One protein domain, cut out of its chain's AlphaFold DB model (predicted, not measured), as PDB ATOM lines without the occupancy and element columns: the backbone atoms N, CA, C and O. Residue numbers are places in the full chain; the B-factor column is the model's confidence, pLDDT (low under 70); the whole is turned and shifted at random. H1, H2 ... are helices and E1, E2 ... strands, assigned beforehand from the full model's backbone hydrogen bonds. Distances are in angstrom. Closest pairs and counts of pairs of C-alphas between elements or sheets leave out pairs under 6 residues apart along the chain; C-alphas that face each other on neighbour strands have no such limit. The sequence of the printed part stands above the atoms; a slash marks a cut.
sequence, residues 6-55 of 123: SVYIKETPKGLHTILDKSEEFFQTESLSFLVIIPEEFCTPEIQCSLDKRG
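This is residues 6 to 55 of the 123 residues of an uncharacterized protein of Alphaproteobacteria bacterium 40-19 (UniProt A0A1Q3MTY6). Two short parallel strands, E1 and E2, lie side by side as a small ribbon, with the long helix H1 over one side of it and the shorter helix H2 set off from both; ribbon, H1 and H2 stand as the corners of a triangle, with few close contacts between them. The far end of H1 and the turn after it, residues 25 to 31, stick out. The printed part has 50 residues with two named helices and two named strands, in the order E1, H1, E2, H2, and its class is mixed, helices and strands. The whole is compact, with a radius of gyration of the C-alphas of 10.8 A, and spans 30 by 22 by 17 A.

Begin with the sheet: find C-alpha 6 at (113.603, 250.634, 222.444), where strand E1, residues 6 to 8, begins. Its neighbour E2 takes residues 34 to 37 and measures 9.9 A from first to last C-alpha. Between them in the chain is H1, residues 16 to 29; from C-alpha 16 at (124.168, 256.316, 231.901) it runs 19.9 A to C-alpha 29. Last comes H2, residues 45 to 53, 12.2 A long, which ends at C-alpha 53 at (112.701, 258.310, 240.347).

Look first at E1 and E2, which are parallel, with 26 degrees between their directions. C-alphas 6 and 35 face each other at 4.8 A, and N 7 and O 35, like N 37 and O 7, are within hydrogen-bond range at 3.0 A. E1, H1 and E2 form a strand-helix-strand unit, two parallel neighbour strands with a helix between them in the chain, and its crossover is right-handed. From H1, the closest C-alphas to E2 are those of Phe 27 and Phe 34, 7.0 A apart, and to E1 those of Ser 23 and Val 7, 7.6 A apart. Move outward to H2: it is close to H1 but not clearly touching, with the C-alphas of His 17 and Ser 50 closest at 7.8 A. The two helices run the same way at a shallow tilt of 22 degrees. E1 and H2 are apart. In H1 and H2 every O i to N i+4 pair is within hydrogen-bond range.

Look for the two C-alphas farthest apart, those of Ser 31 and Glu 41, at 30.4 A. The printed part has no cut. The link from H1 to E2 is tight, those from E1 to H1 and from E2 to H2 are short, and no link is long. The mean pLDDT of the printed part is 83.1; you will find confidence under 70 at residue 6 and at residues 10 to 14, in the link from E1 to H1.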
ATOM      1  N   SER A   6     112.818 251.093 221.293       63.16
ATOM      2  CA  SER A   6     113.603 250.634 222.444       63.16
ATOM      3  C   SER A   6     114.983 251.270 222.442       63.16
ATOM      4  O   SER A   6     115.639 251.339 221.401       63.16
ATOM      5  N   VAL A   7     115.435 251.703 223.617       71.81
ATOM      6  CA  VAL A   7     116.818 252.135 223.835       71.81
ATOM      7  C   VAL A   7     117.598 250.952 224.388       71.81
ATOM      8  O   VAL A   7     117.275 250.450 225.463       71.81
ATOM      9  N   TYR A   8     118.607 250.503 223.640       73.44
ATOM     10  CA  TYR A   8     119.472 249.389 224.025       73.44
ATOM     11  C   TYR A   8     120.832 249.893 224.504       73.44
ATOM     12  O   TYR A   8     121.518 250.631 223.789       73.44
ATOM     13  N   ILE A   9     121.238 249.468 225.699       71.00
ATOM     14  CA  ILE A   9     122.458 249.941 226.359       71.00
ATOM     15  C   ILE A   9     123.477 248.802 226.380       71.00
ATOM     16  O   ILE A   9     123.370 247.881 227.175       71.00
ATOM     17  N   LYS A  10     124.452 248.835 225.466       65.06
ATOM     18  CA  LYS A  10     125.381 247.711 225.235       65.06
ATOM     19  C   LYS A  10     126.584 247.667 226.187       65.06
ATOM     20  O   LYS A  10     127.135 246.602 226.423       65.06
ATOM     21  N   GLU A  11     127.006 248.810 226.712       65.44
ATOM     22  CA  GLU A  11     128.151 248.950 227.622       65.44
ATOM     23  C   GLU A  11     127.738 249.873 228.762       65.44
ATOM     24  O   GLU A  11     126.889 250.733 228.527       65.44
ATOM     25  N   THR A  12     128.327 249.745 229.959       61.88
ATOM     26  CA  THR A  12     128.104 250.717 231.040       61.88
ATOM     27  C   THR A  12     128.687 252.058 230.601       61.88
ATOM     28  O   THR A  12     129.909 252.245 230.627       61.88
ATOM     29  N   PRO A  13     127.867 253.025 230.173       62.03
ATOM     30  CA  PRO A  13     128.399 254.276 229.688       62.03
ATOM     31  C   PRO A  13     128.860 255.062 230.909       62.03
ATOM     32  O   PRO A  13     128.134 255.166 231.903       62.03
ATOM     33  N   LYS A  14     130.030 255.704 230.830       67.38
ATOM     34  CA  LYS A  14     130.285 256.857 231.699       67.38
ATOM     35  C   LYS A  14     129.181 257.879 231.405       67.38
ATOM     36  O   LYS A  14     129.186 258.489 230.342       67.38
ATOM     37  N   GLY A  15     128.219 258.013 232.317       76.06
ATOM     38  CA  GLY A  15     127.046 258.871 232.130       76.06
ATOM     39  C   GLY A  15     125.792 258.155 231.622       76.06
ATOM     40  O   GLY A  15     125.094 258.705 230.774       76.06
ATOM     41  N   LEU A  16     125.464 256.967 232.151       80.00
ATOM     42  CA  LEU A  16     124.168 256.316 231.901       80.00
ATOM     43  C   LEU A  16     122.983 257.274 232.116       80.00
ATOM     44  O   LEU A  16     122.077 257.320 231.291       80.00
ATOM     45  N   HIS A  17     123.032 258.098 233.167       81.06
ATOM     46  CA  HIS A  17     122.022 259.130 233.417       81.06
ATOM     47  C   HIS A  17     121.874 260.099 232.243       81.06
ATOM     48  O   HIS A  17     120.757 260.341 231.810       81.06
ATOM     49  N   THR A  18     122.982 260.562 231.657       84.00
ATOM     50  CA  THR A  18     122.963 261.454 230.490       84.00
ATOM     51  C   THR A  18     122.304 260.800 229.278       84.00
ATOM     52  O   THR A  18     121.639 261.476 228.497       84.00
ATOM     53  N   ILE A  19     122.496 259.491 229.089       85.31
ATOM     54  CA  ILE A  19     121.842 258.751 228.002       85.31
ATOM     55  C   ILE A  19     120.348 258.626 228.267       85.31
ATOM     56  O   ILE A  19     119.567 258.843 227.343       85.31
ATOM     57  N   LEU A  20     119.952 258.322 229.506       85.94
ATOM     58  CA  LEU A  20     118.544 258.281 229.893       85.94
ATOM     59  C   LEU A  20     117.882 259.650 229.694       85.94
ATOM     60  O   LEU A  20     116.854 259.708 229.034       85.94
ATOM     61  N   ASP A  21     118.516 260.735 230.151       87.25
ATOM     62  CA  ASP A  21     118.034 262.115 229.982       87.25
ATOM     63  C   ASP A  21     117.808 262.464 228.511       87.25
ATOM     64  O   ASP A  21     116.714 262.862 228.121       87.25
ATOM     65  N   LYS A  22     118.830 262.266 227.673       87.88
ATOM     66  CA  LYS A  22     118.746 262.604 226.245       87.88
ATOM     67  C   LYS A  22     117.752 261.733 225.490       87.88
ATOM     68  O   LYS A  22     117.121 262.200 224.546       87.88
ATOM     69  N   SER A  23     117.643 260.462 225.869       87.38
ATOM     70  CA  SER A  23     116.676 259.556 225.251       87.38
ATOM     71  C   SER A  23     115.261 259.989 225.608       87.38
ATOM     72  O   SER A  23     114.429 260.144 224.721       87.38
ATOM     73  N   GLU A  24     115.007 260.235 226.890       88.69
ATOM     74  CA  GLU A  24     113.717 260.692 227.390       88.69
ATOM     75  C   GLU A  24     113.293 262.012 226.730       88.69
ATOM     76  O   GLU A  24     112.187 262.084 226.197       88.69
ATOM     77  N   GLU A  25     114.193 262.997 226.649       90.75
ATOM     78  CA  GLU A  25     113.961 264.265 225.944       90.75
ATOM     79  C   GLU A  25     113.569 264.042 224.475       90.75
ATOM     80  O   GLU A  25     112.581 264.606 223.994       90.75
ATOM     81  N   PHE A  26     114.306 263.187 223.762       91.00
ATOM     82  CA  PHE A  26     114.022 262.878 222.364       91.00
ATOM     83  C   PHE A  26     112.642 262.230 222.185       91.00
ATOM     84  O   PHE A  26     111.839 262.694 221.375       91.00
ATOM     85  N   PHE A  27     112.331 261.178 222.946       88.81
ATOM     86  CA  PHE A  27     111.056 260.473 222.792       88.81
ATOM     87  C   PHE A  27     109.863 261.317 223.243       88.81
ATOM     88  O   PHE A  27     108.808 261.243 222.612       88.81
ATOM     89  N   GLN A  28     110.025 262.155 224.269       88.31
ATOM     90  CA  GLN A  28     108.994 263.110 224.677       88.31
ATOM     91  C   GLN A  28     108.743 264.165 223.593       88.31
ATOM     92  O   GLN A  28     107.586 264.426 223.265       88.31
ATOM     93  N   THR A  29     109.804 264.719 222.993       92.19
ATOM     94  CA  THR A  29     109.694 265.715 221.910       92.19
ATOM     95  C   THR A  29     108.927 265.159 220.713       92.19
ATOM     96  O   THR A  29     108.064 265.830 220.151       92.19
ATOM     97  N   GLU A  30     109.175 263.897 220.371       89.62
ATOM     98  CA  GLU A  30     108.517 263.222 219.252       89.62
ATOM     99  C   GLU A  30     107.145 262.620 219.625       89.62
ATOM    100  O   GLU A  30     106.490 262.007 218.781       89.62
ATOM    101  N   SER A  31     106.683 262.780 220.874       87.19
ATOM    102  CA  SER A  31     105.452 262.153 221.394       87.19
ATOM    103  C   SER A  31     105.416 260.630 221.193       87.19
ATOM    104  O   SER A  31     104.390 260.045 220.837       87.19
ATOM    105  N   LEU A  32     106.554 259.975 221.410       83.44
ATOM    106  CA  LEU A  32     106.742 258.547 221.189       83.44
ATOM    107  C   LEU A  32     106.839 257.791 222.511       83.44
ATOM    108  O   LEU A  32     107.555 258.179 223.430       83.44
ATOM    109  N   SER A  33     106.170 256.643 222.575       81.94
ATOM    110  CA  SER A  33     106.377 255.677 223.652       81.94
ATOM    111  C   SER A  33     107.678 254.907 223.442       81.94
ATOM    112  O   SER A  33     108.007 254.517 222.314       81.94
ATOM    113  N   PHE A  34     108.388 254.632 224.535       83.25
ATOM    114  CA  PHE A  34     109.619 253.856 224.493       83.25
ATOM    115  C   PHE A  34     109.789 252.944 225.705       83.25
ATOM    116  O   PHE A  34     109.169 253.139 226.749       83.25
ATOM    117  N   LEU A  35     110.647 251.942 225.530       87.00
ATOM    118  CA  LEU A  35     111.111 251.042 226.580       87.00
ATOM    119  C   LEU A  35     112.630 251.166 226.714       87.00
ATOM    120  O   LEU A  35     113.340 251.413 225.733       87.00
ATOM    121  N   VAL A  36     113.134 250.966 227.928       86.88
ATOM    122  CA  VAL A  36     114.572 250.938 228.210       86.88
ATOM    123  C   VAL A  36     114.973 249.496 228.483       86.88
ATOM    124  O   VAL A  36     114.402 248.848 229.356       86.88
ATOM    125  N   ILE A  37     115.949 249.000 227.726       88.38
ATOM    126  CA  ILE A  37     116.480 247.644 227.870       88.38
ATOM    127  C   ILE A  37     117.926 247.764 228.344       88.38
ATOM    128  O   ILE A  37     118.781 248.310 227.637       88.38
ATOM    129  N   ILE A  38     118.185 247.262 229.551       85.12
ATOM    130  CA  ILE A  38     119.487 247.337 230.215       85.12
ATOM    131  C   ILE A  38     119.963 245.911 230.522       85.12
ATOM    132  O   ILE A  38     119.178 245.129 231.062       85.12
ATOM    133  N   PRO A  39     121.218 245.560 230.192       85.31
ATOM    134  CA  PRO A  39     121.851 244.332 230.656       85.31
ATOM    135  C   PRO A  39     121.807 244.228 232.182       85.31
ATOM    136  O   PRO A  39     122.050 245.211 232.885       85.31
ATOM    137  N   GLU A  40     121.495 243.038 232.691       85.38
ATOM    138  CA  GLU A  40     121.278 242.799 234.122       85.38
ATOM    139  C   GLU A  40     122.503 243.187 234.961       85.38
ATOM    140  O   GLU A  40     122.366 243.777 236.032       85.38
ATOM    141  N   GLU A  41     123.707 242.961 234.435       84.56
ATOM    142  CA  GLU A  41     124.968 243.340 235.073       84.56
ATOM    143  C   GLU A  41     125.114 244.853 235.318       84.56
ATOM    144  O   GLU A  41     125.931 245.272 236.140       84.56
ATOM    145  N   PHE A  42     124.327 245.685 234.626       83.88
ATOM    146  CA  PHE A  42     124.327 247.142 234.779       83.88
ATOM    147  C   PHE A  42     123.148 247.659 235.613       83.88
ATOM    148  O   PHE A  42     123.122 248.847 235.948       83.88
ATOM    149  N   CYS A  43     122.213 246.795 236.015       86.25
ATOM    150  CA  CYS A  43     121.086 247.127 236.892       86.25
ATOM    151  C   CYS A  43     121.521 247.207 238.367       86.25
ATOM    152  O   CYS A  43     121.005 246.508 239.238       86.25
ATOM    153  N   THR A  44     122.498 248.066 238.668       87.44
ATOM    154  CA  THR A  44     122.923 248.310 240.051       87.44
ATOM    155  C   THR A  44     121.810 249.016 240.844       87.44
ATOM    156  O   THR A  44     120.960 249.685 240.250       87.44
ATOM    157  N   PRO A  45     121.817 248.959 242.191       89.25
ATOM    158  CA  PRO A  45     120.831 249.670 243.009       89.25
ATOM    159  C   PRO A  45     120.765 251.182 242.738       89.25
ATOM    160  O   PRO A  45     119.707 251.793 242.868       89.25
ATOM    161  N   GLU A  46     121.885 251.792 242.344       86.62
ATOM    162  CA  GLU A  46     121.948 253.204 241.959       86.62
ATOM    163  C   GLU A  46     121.164 253.476 240.670       86.62
ATOM    164  O   GLU A  46     120.372 254.420 240.609       86.62
ATOM    165  N   ILE A  47     121.334 252.616 239.661       85.75
ATOM    166  CA  ILE A  47     120.596 252.719 238.401       85.75
ATOM    167  C   ILE A  47     119.114 252.441 238.627       85.75
ATOM    168  O   ILE A  47     118.290 253.226 238.162       85.75
ATOM    169  N   GLN A  48     118.772 251.414 239.409       88.44
ATOM    170  CA  GLN A  48     117.382 251.124 239.758       88.44
ATOM    171  C   GLN A  48     116.719 252.326 240.442       88.44
ATOM    172  O   GLN A  48     115.680 252.796 239.991       88.44
ATOM    173  N   CYS A  49     117.372 252.912 241.450       88.31
ATOM    174  CA  CYS A  49     116.875 254.110 242.129       88.31
ATOM    175  C   CYS A  49     116.682 255.290 241.160       88.31
ATOM    176  O   CYS A  49     115.734 256.065 241.291       88.31
ATOM    177  N   SER A  50     117.561 255.440 240.164       87.19
ATOM    178  CA  SER A  50     117.394 256.464 239.132       87.19
ATOM    179  C   SER A  50     116.236 256.181 238.180       87.19
ATOM    180  O   SER A  50     115.619 257.142 237.721       87.19
ATOM    181  N   LEU A  51     115.970 254.922 237.839       89.62
ATOM    182  CA  LEU A  51     114.842 254.530 236.995       89.62
ATOM    183  C   LEU A  51     113.518 254.734 237.742       89.62
ATOM    184  O   LEU A  51     112.609 255.368 237.204       89.62
ATOM    185  N   ASP A  52     113.458 254.325 239.009       90.50
ATOM    186  CA  ASP A  52     112.285 254.491 239.872       90.50
ATOM    187  C   ASP A  52     111.913 255.975 240.031       90.50
ATOM    188  O   ASP A  52     110.751 256.356 239.897       90.50
ATOM    189  N   LYS A  53     112.908 256.850 240.246       90.25
ATOM    190  CA  LYS A  53     112.701 258.310 240.347       90.25
ATOM    191  C   LYS A  53     112.143 258.942 239.075       90.25
ATOM    192  O   LYS A  53     111.497 259.984 239.158       90.25
ATOM    193  N   ARG A  54     112.409 258.339 237.917       88.69
ATOM    194  CA  ARG A  54     111.886 258.769 236.612       88.69
ATOM    195  C   ARG A  54     110.537 258.120 236.279       88.69
ATOM    196  O   ARG A  54     109.964 258.415 235.241       88.69
ATOM    197  N   GLY A  55     110.020 257.248 237.147       91.06
ATOM    198  CA  GLY A  55     108.739 256.573 236.949       91.06
ATOM    199  C   GLY A  55     108.798 255.372 236.005       91.06
ATOM    200  O   GLY A  55     107.745 254.909 235.567       91.06
TER     201      GLY A  55